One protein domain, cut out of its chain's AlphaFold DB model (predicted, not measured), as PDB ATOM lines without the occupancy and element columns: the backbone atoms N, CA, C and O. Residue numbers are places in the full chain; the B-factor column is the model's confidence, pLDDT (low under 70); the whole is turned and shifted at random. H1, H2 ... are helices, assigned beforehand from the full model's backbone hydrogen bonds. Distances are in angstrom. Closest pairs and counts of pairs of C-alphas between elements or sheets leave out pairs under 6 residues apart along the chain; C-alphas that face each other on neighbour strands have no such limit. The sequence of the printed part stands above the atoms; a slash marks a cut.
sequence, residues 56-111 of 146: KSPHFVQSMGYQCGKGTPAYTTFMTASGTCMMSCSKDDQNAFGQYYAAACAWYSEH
ATOM      1  N   LYS A  56      34.000 -32.404  -3.688       89.81
ATOM      2  CA  LYS A  56      34.019 -33.524  -4.634       89.81
ATOM      3  C   LYS A  56      35.430 -33.951  -5.020       89.81
ATOM      4  O   LYS A  56      35.598 -35.008  -5.620       89.81
ATOM      5  N   SER A  57      36.445 -33.164  -4.675       89.69
ATOM      6  CA  SER A  57      37.828 -33.487  -4.995       89.69
ATOM      7  C   SER A  57      38.406 -34.539  -4.039       89.69
ATOM      8  O   SER A  57      38.180 -34.460  -2.826       89.69
ATOM      9  N   PRO A  58      39.240 -35.475  -4.533       91.19
ATOM     10  CA  PRO A  58      39.990 -36.385  -3.667       91.19
ATOM     11  C   PRO A  58      40.990 -35.656  -2.756       91.19
ATOM     12  O   PRO A  58      41.422 -36.210  -1.749       91.19
ATOM     13  N   HIS A  59      41.335 -34.406  -3.073       93.75
ATOM     14  CA  HIS A  59      42.287 -33.588  -2.318       93.75
ATOM     15  C   HIS A  59      41.621 -32.713  -1.244       93.75
ATOM     16  O   HIS A  59      42.306 -31.981  -0.524       93.75
ATOM     17  N   PHE A  60      40.293 -32.778  -1.113       95.00
ATOM     18  CA  PHE A  60      39.526 -31.916  -0.219       95.00
ATOM     19  C   PHE A  60      39.895 -32.095   1.256       95.00
ATOM     20  O   PHE A  60      40.258 -31.131   1.925       95.00
ATOM     21  N   VAL A  61      39.871 -33.332   1.765       95.00
ATOM     22  CA  VAL A  61      40.172 -33.622   3.178       95.00
ATOM     23  C   VAL A  61      41.606 -33.212   3.522       95.00
ATOM     24  O   VAL A  61      41.857 -32.613   4.568       95.00
ATOM     25  N   GLN A  62      42.554 -33.446   2.610       95.44
ATOM     26  CA  GLN A  62      43.932 -32.985   2.776       95.44
ATOM     27  C   GLN A  62      44.017 -31.452   2.841       95.44
ATOM     28  O   GLN A  62      44.688 -30.913   3.720       95.44
ATOM     29  N   SER A  63      43.303 -30.748   1.959       96.44
ATOM     30  CA  SER A  63      43.237 -29.279   1.927       96.44
ATOM     31  C   SER A  63      42.630 -28.701   3.208       96.44
ATOM     32  O   SER A  63      43.181 -27.763   3.789       96.44
ATOM     33  N   MET A  64      41.565 -29.327   3.715       96.31
ATOM     34  CA  MET A  64      40.957 -29.024   5.012       96.31
ATOM     35  C   MET A  64      41.941 -29.204   6.175       96.31
ATOM     36  O   MET A  64      41.888 -28.451   7.147       96.31
ATOM     37  N   GLY A  65      42.900 -30.127   6.070       96.75
ATOM     38  CA  GLY A  65      43.971 -30.302   7.054       96.75
ATOM     39  C   GLY A  65      44.844 -29.059   7.254       96.75
ATOM     40  O   GLY A  65      45.228 -28.763   8.385       96.75
ATOM     41  N   TYR A  66      45.082 -28.268   6.204       97.38
ATOM     42  CA  TYR A  66      45.792 -26.987   6.325       97.38
ATOM     43  C   TYR A  66      44.958 -25.939   7.072       97.38
ATOM     44  O   TYR A  66      45.501 -25.113   7.796       97.38
ATOM     45  N   GLN A  67      43.634 -25.979   6.946       95.25
ATOM     46  CA  GLN A  67      42.748 -24.996   7.567       95.25
ATOM     47  C   GLN A  67      42.318 -25.372   8.992       95.25
ATOM     48  O   GLN A  67      42.113 -24.496   9.834       95.25
ATOM     49  N   CYS A  68      42.191 -26.666   9.279       97.06
ATOM     50  CA  CYS A  68      41.575 -27.185  10.501       97.06
ATOM     51  C   CYS A  68      42.512 -28.066  11.344       97.06
ATOM     52  O   CYS A  68      42.216 -28.312  12.515       97.06
ATOM     53  N   GLY A  69      43.653 -28.510  10.806       95.38
ATOM     54  CA  GLY A  69      44.642 -29.355  11.487       95.38
ATOM     55  C   GLY A  69      45.479 -28.602  12.526       95.38
ATOM     56  O   GLY A  69      46.692 -28.439  12.363       95.38
ATOM     57  N   LYS A  70      44.830 -28.117  13.591       92.69
ATOM     58  CA  LYS A  70      45.445 -27.295  14.645       92.69
ATOM     59  C   LYS A  70      46.684 -27.953  15.253       92.69
ATOM     60  O   LYS A  70      46.745 -29.165  15.431       92.69
ATOM     61  N   GLY A  71      47.658 -27.123  15.624       92.06
ATOM     62  CA  GLY A  71      48.906 -27.577  16.250       92.06
ATOM     63  C   GLY A  71      49.966 -28.069  15.263       92.06
ATOM     64  O   GLY A  71      51.041 -28.478  15.690       92.06
ATOM     65  N   THR A  72      49.702 -28.000  13.955       94.81
ATOM     66  CA  THR A  72      50.687 -28.331  12.921       94.81
ATOM     67  C   THR A  72      51.379 -27.075  12.367       94.81
ATOM     68  O   THR A  72      50.800 -25.980  12.371       94.81
ATOM     69  N   PRO A  73      52.615 -27.204  11.843       96.12
ATOM     70  CA  PRO A  73      53.267 -26.118  11.112       96.12
ATOM     71  C   PRO A  73      52.470 -25.686   9.877       96.12
ATOM     72  O   PRO A  73      52.300 -24.492   9.654       96.12
ATOM     73  N   ALA A  74      51.917 -26.649   9.132       95.44
ATOM     74  CA  ALA A  74      51.093 -26.402   7.949       95.44
ATOM     75  C   ALA A  74      49.872 -25.525   8.269       95.44
ATOM     76  O   ALA A  74      49.612 -24.538   7.583       95.44
ATOM     77  N   TYR A  75      49.184 -25.822   9.375       96.81
ATOM     78  CA  TYR A  75      48.086 -24.995   9.867       96.81
ATOM     79  C   TYR A  75      48.524 -23.572  10.196       96.81
ATOM     80  O   TYR A  75      47.879 -22.606   9.798       96.81
ATOM     81  N   THR A  76      49.639 -23.423  10.909       96.94
ATOM     82  CA  THR A  76      50.116 -22.101  11.332       96.94
ATOM     83  C   THR A  76      50.495 -21.239  10.127       96.94
ATOM     84  O   THR A  76      50.104 -20.073  10.056       96.94
ATOM     85  N   THR A  77      51.197 -21.822   9.155       97.19
ATOM     86  CA  THR A  77      51.557 -21.160   7.896       97.19
ATOM     87  C   THR A  77      50.315 -20.779   7.102       97.19
ATOM     88  O   THR A  77      50.181 -19.624   6.702       97.19
ATOM     89  N   PHE A  78      49.373 -21.715   6.939       97.69
ATOM     90  CA  PHE A  78      48.124 -21.467   6.223       97.69
ATOM     91  C   PHE A  78      47.338 -20.323   6.859       97.69
ATOM     92  O   PHE A  78      47.031 -19.353   6.178       97.69
ATOM     93  N   MET A  79      47.068 -20.398   8.165       96.50
ATOM     94  CA  MET A  79      46.275 -19.397   8.883       96.50
ATOM     95  C   MET A  79      46.940 -18.020   8.903       96.50
ATOM     96  O   MET A  79      46.245 -17.007   8.895       96.50
ATOM     97  N   THR A  80      48.274 -17.961   8.905       97.25
ATOM     98  CA  THR A  80      49.008 -16.691   8.825       97.25
ATOM     99  C   THR A  80      48.869 -16.064   7.439       97.25
ATOM    100  O   THR A  80      48.512 -14.890   7.326       97.25
ATOM    101  N   ALA A  81      49.126 -16.837   6.381       97.25
ATOM    102  CA  ALA A  81      49.061 -16.355   5.004       97.25
ATOM    103  C   ALA A  81      47.623 -15.995   4.601       97.25
ATOM    104  O   ALA A  81      47.365 -14.885   4.123       97.25
ATOM    105  N   SER A  82      46.672 -16.896   4.862       96.56
ATOM    106  CA  SER A  82      45.262 -16.675   4.552       96.56
ATOM    107  C   SER A  82      44.696 -15.548   5.412       96.56
ATOM    108  O   SER A  82      44.131 -14.609   4.864       96.56
ATOM    109  N   GLY A  83      44.954 -15.542   6.724       95.50
ATOM    110  CA  GLY A  83      44.505 -14.489   7.637       95.50
ATOM    111  C   GLY A  83      45.018 -13.097   7.258       95.50
ATOM    112  O   GLY A  83      44.260 -12.131   7.314       95.50
ATOM    113  N   THR A  84      46.266 -12.992   6.789       96.62
ATOM    114  CA  THR A  84      46.827 -11.722   6.297       96.62
ATOM    115  C   THR A  84      46.090 -11.221   5.057       96.62
ATOM    116  O   THR A  84      45.767 -10.040   4.967       96.62
ATOM    117  N   CYS A  85      45.785 -12.118   4.119       97.44
ATOM    118  CA  CYS A  85      44.996 -11.795   2.933       97.44
ATOM    119  C   CYS A  85      43.553 -11.400   3.296       97.44
ATOM    120  O   CYS A  85      43.031 -10.411   2.787       97.44
ATOM    121  N   MET A  86      42.923 -12.105   4.240       96.69
ATOM    122  CA  MET A  86      41.537 -11.851   4.646       96.69
ATOM    123  C   MET A  86      41.320 -10.460   5.253       96.69
ATOM    124  O   MET A  86      40.189  -9.977   5.261       96.69
ATOM    125  N   MET A  87      42.378  -9.783   5.719       94.69
ATOM    126  CA  MET A  87      42.279  -8.406   6.216       94.69
ATOM    127  C   MET A  87      41.794  -7.412   5.151       94.69
ATOM    128  O   MET A  87      41.228  -6.383   5.514       94.69
ATOM    129  N   SER A  88      41.988  -7.698   3.856       96.06
ATOM    130  CA  SER A  88      41.450  -6.867   2.770       96.06
ATOM    131  C   SER A  88      40.009  -7.205   2.383       96.06
ATOM    132  O   SER A  88      39.404  -6.464   1.612       96.06
ATOM    133  N   CYS A  89      39.457  -8.313   2.884       96.62
ATOM    134  CA  CYS A  89      38.065  -8.678   2.638       96.62
ATOM    135  C   CYS A  89      37.114  -7.813   3.467       96.62
ATOM    136  O   CYS A  89      37.491  -7.253   4.503       96.62
ATOM    137  N   SER A  90      35.857  -7.721   3.028       97.69
ATOM    138  CA  SER A  90      34.852  -6.929   3.734       97.69
ATOM    139  C   SER A  90      34.620  -7.456   5.155       97.69
ATOM    140  O   SER A  90      34.849  -8.631   5.458       97.69
ATOM    141  N   LYS A  91      34.141  -6.589   6.054       95.12
ATOM    142  CA  LYS A  91      33.815  -7.003   7.428       95.12
ATOM    143  C   LYS A  91      32.752  -8.107   7.442       95.12
ATOM    144  O   LYS A  91      32.832  -9.004   8.281       95.12
ATOM    145  N   ASP A  92      31.800  -8.047   6.515       96.06
ATOM    146  CA  ASP A  92      30.740  -9.043   6.375       96.06
ATOM    147  C   ASP A  92      31.304 -10.396   5.939       96.06
ATOM    148  O   ASP A  92      30.961 -11.411   6.546       96.06
ATOM    149  N   ASP A  93      32.254 -10.414   4.999       95.62
ATOM    150  CA  ASP A  93      32.926 -11.651   4.586       95.62
ATOM    151  C   ASP A  93      33.698 -12.290   5.743       95.62
ATOM    152  O   ASP A  93      33.618 -13.498   5.970       95.62
ATOM    153  N   GLN A  94      34.420 -11.475   6.518       93.62
ATOM    154  CA  GLN A  94      35.152 -11.944   7.695       93.62
ATOM    155  C   GLN A  94      34.204 -12.530   8.755       93.62
ATOM    156  O   GLN A  94      34.516 -13.546   9.376       93.62
ATOM    157  N   ASN A  95      33.035 -11.914   8.959       94.00
ATOM    158  CA  ASN A  95      32.030 -12.411   9.899       94.00
ATOM    159  C   ASN A  95      31.402 -13.728   9.407       94.00
ATOM    160  O   ASN A  95      31.264 -14.671  10.187       94.00
ATOM    161  N   ALA A  96      31.052 -13.809   8.119       93.19
ATOM    162  CA  ALA A  96      30.503 -15.014   7.503       93.19
ATOM    163  C   ALA A  96      31.510 -16.175   7.521       93.19
ATOM    164  O   ALA A  96      31.140 -17.320   7.789       93.19
ATOM    165  N   PHE A  97      32.802 -15.880   7.339       94.56
ATOM    166  CA  PHE A  97      33.856 -16.884   7.435       94.56
ATOM    167  C   PHE A  97      33.927 -17.544   8.811       94.56
ATOM    168  O   PHE A  97      34.159 -18.745   8.883       94.56
ATOM    169  N   GLY A  98      33.676 -16.813   9.902       91.75
ATOM    170  CA  GLY A  98      33.648 -17.408  11.241       91.75
ATOM    171  C   GLY A  98      32.631 -18.551  11.369       91.75
ATOM    172  O   GLY A  98      32.922 -19.563  12.008       91.75
ATOM    173  N   GLN A  99      31.471 -18.421  10.714       92.56
ATOM    174  CA  GLN A  99      30.437 -19.462  10.692       92.56
ATOM    175  C   GLN A  99      30.856 -20.654   9.825       92.56
ATOM    176  O   GLN A  99      30.770 -21.796  10.280       92.56
ATOM    177  N   TYR A 100      31.369 -20.386   8.617       94.44
ATOM    178  CA  TYR A 100      31.928 -21.421   7.742       94.44
ATOM    179  C   TYR A 100      33.030 -22.212   8.450       94.44
ATOM    180  O   TYR A 100      32.968 -23.434   8.520       94.44
ATOM    181  N   TYR A 101      34.016 -21.515   9.017       95.06
ATOM    182  CA  TYR A 101      35.203 -22.106   9.625       95.06
ATOM    183  C   TYR A 101      34.843 -23.049  10.775       95.06
ATOM    184  O   TYR A 101      35.361 -24.162  10.852       95.06
ATOM    185  N   ALA A 102      33.924 -22.635  11.651       95.69
ATOM    186  CA  ALA A 102      33.469 -23.472  12.755       95.69
ATOM    187  C   ALA A 102      32.793 -24.761  12.257       95.69
ATOM    188  O   ALA A 102      33.148 -25.849  12.710       95.69
ATOM    189  N   ALA A 103      31.861 -24.652  11.305       96.31
ATOM    190  CA  ALA A 103      31.138 -25.801  10.764       96.31
ATOM    191  C   ALA A 103      32.050 -26.738   9.951       96.31
ATOM    192  O   ALA A 103      32.015 -27.954  10.133       96.31
ATOM    193  N   ALA A 104      32.912 -26.178   9.102       96.44
ATOM    194  CA  ALA A 104      33.827 -26.939   8.262       96.44
ATOM    195  C   ALA A 104      34.880 -27.681   9.102       96.44
ATOM    196  O   ALA A 104      35.143 -28.857   8.855       96.44
ATOM    197  N   CYS A 105      35.435 -27.048  10.142       97.06
ATOM    198  CA  CYS A 105      36.391 -27.719  11.023       97.06
ATOM    199  C   CYS A 105      35.743 -28.724  11.984       97.06
ATOM    200  O   CYS A 105      36.409 -29.687  12.369       97.06
ATOM    201  N   ALA A 106      34.467 -28.549  12.349       97.62
ATOM    202  CA  ALA A 106      33.715 -29.580  13.063       97.62
ATOM    203  C   ALA A 106      33.564 -30.835  12.192       97.62
ATOM    204  O   ALA A 106      33.975 -31.915  12.611       97.62
ATOM    205  N   TRP A 107      33.108 -30.670  10.947       96.31
ATOM    206  CA  TRP A 107      33.028 -31.767   9.981       96.31
ATOM    207  C   TRP A 107      34.393 -32.440   9.774       96.31
ATOM    208  O   TRP A 107      34.520 -33.656   9.890       96.31
ATOM    209  N   TYR A 108      35.457 -31.657   9.570       96.50
ATOM    210  CA  TYR A 108      36.801 -32.208   9.385       96.50
ATOM    211  C   TYR A 108      37.273 -33.042  10.582       96.50
ATOM    212  O   TYR A 108      37.964 -34.037  10.396       96.50
ATOM    213  N   SER A 109      36.905 -32.682  11.813       96.50
ATOM    214  CA  SER A 109      37.311 -33.460  12.988       96.50
ATOM    215  C   SER A 109      36.771 -34.897  12.970       96.50
ATOM    216  O   SER A 109      37.459 -35.811  13.427       96.50
ATOM    217  N   GLU A 110      35.597 -35.101  12.371       96.62
ATOM    218  CA  GLU A 110      34.949 -36.406  12.213       96.62
ATOM    219  C   GLU A 110      35.456 -37.149  10.968       96.62
ATOM    220  O   GLU A 110      35.601 -38.369  10.995       96.62
ATOM    221  N   HIS A 111      35.802 -36.402   9.915       94.75
ATOM    222  CA  HIS A 111      36.102 -36.922   8.577       94.75
ATOM    223  C   HIS A 111      37.583 -36.808   8.164       94.75
ATOM    224  O   HIS A 111      37.952 -37.081   7.027       94.75
TER     225      HIS A 111
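Overview. This is residues 56 to 111 of the 146 residues of an uncharacterized protein of Lichtheimia ramosa (UniProt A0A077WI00). Two helices, H2 and H3, run opposite ways as the legs of a U, joined at one end by residues 87 to 90, and the short helix H1 fills the other end between the two legs. The frame is loosely filled: H2 and H3 have 1 pair of C-alphas within 8 A, near their link, and H1 touches both legs. The free-standing turn, residues 87 to 93, of which 91 to 93 belong to H3, sticks out at the joined end. The printed part has 56 residues with three named helices, in the order H1, H2, H3, and no named strand; the class is all helix. It is only just compact, close to loose, with a radius of gyration of the C-alphas of 11.8 A and spans of 30 by 22 by 20 A.

Arrangement. The longest helix, H3, residues 91 to 111, has a kink of 26 degrees near residue 100. H1, residues 60 to 68, touches residues 105 to 111 of H3 alone; the closest C-alphas, those of Cys 68 and Cys 105, are 5.2 A apart. H1 and H3 run opposite ways at a steep tilt of 62 degrees. H2, residues 73 to 86, touches H1 with residues 74 to 79 alone. The closest C-alphas of H1 and H2 are those of Tyr 66 and Tyr 75, 4.7 A apart, and their lines stand about perpendicular, at 80 degrees. H2 and H3 are close but not clearly touching; their closest C-alphas, those of Met 86 and Gln 94, are 7.1 A apart. They run opposite ways at a shallow tilt of 23 degrees, with 14.8 A from centre to centre. In H2 every O i to N i+4 pair is within hydrogen-bond range; in H1 it is 3 of 5 pairs and in H3 15 of 17.

Along the chain. H3 runs 30.0 A from C-alpha 91 at (33.815, -7.003, 7.428) to C-alpha 111 at (36.102, -36.922, 8.577). H2 measures 19.6 A from its first C-alpha, 73, at (53.267, -26.118, 11.112), to its last, 86. H1 is 11.9 A long and begins with C-alpha 60 at (39.526, -31.916, -0.219).

Size, cuts and confidence. The two C-alphas farthest apart are those of Pro 58 and Lys 91, at 32.0 A. The C-alphas of Lys 56 and His 111, the first and last printed, are 13.8 A apart. The printed part has no cut. The links from H1 to H2 and from H2 to H3 are tight, with 4 residues each. The mean pLDDT of the printed part is 95.4, and no printed residue is under 70.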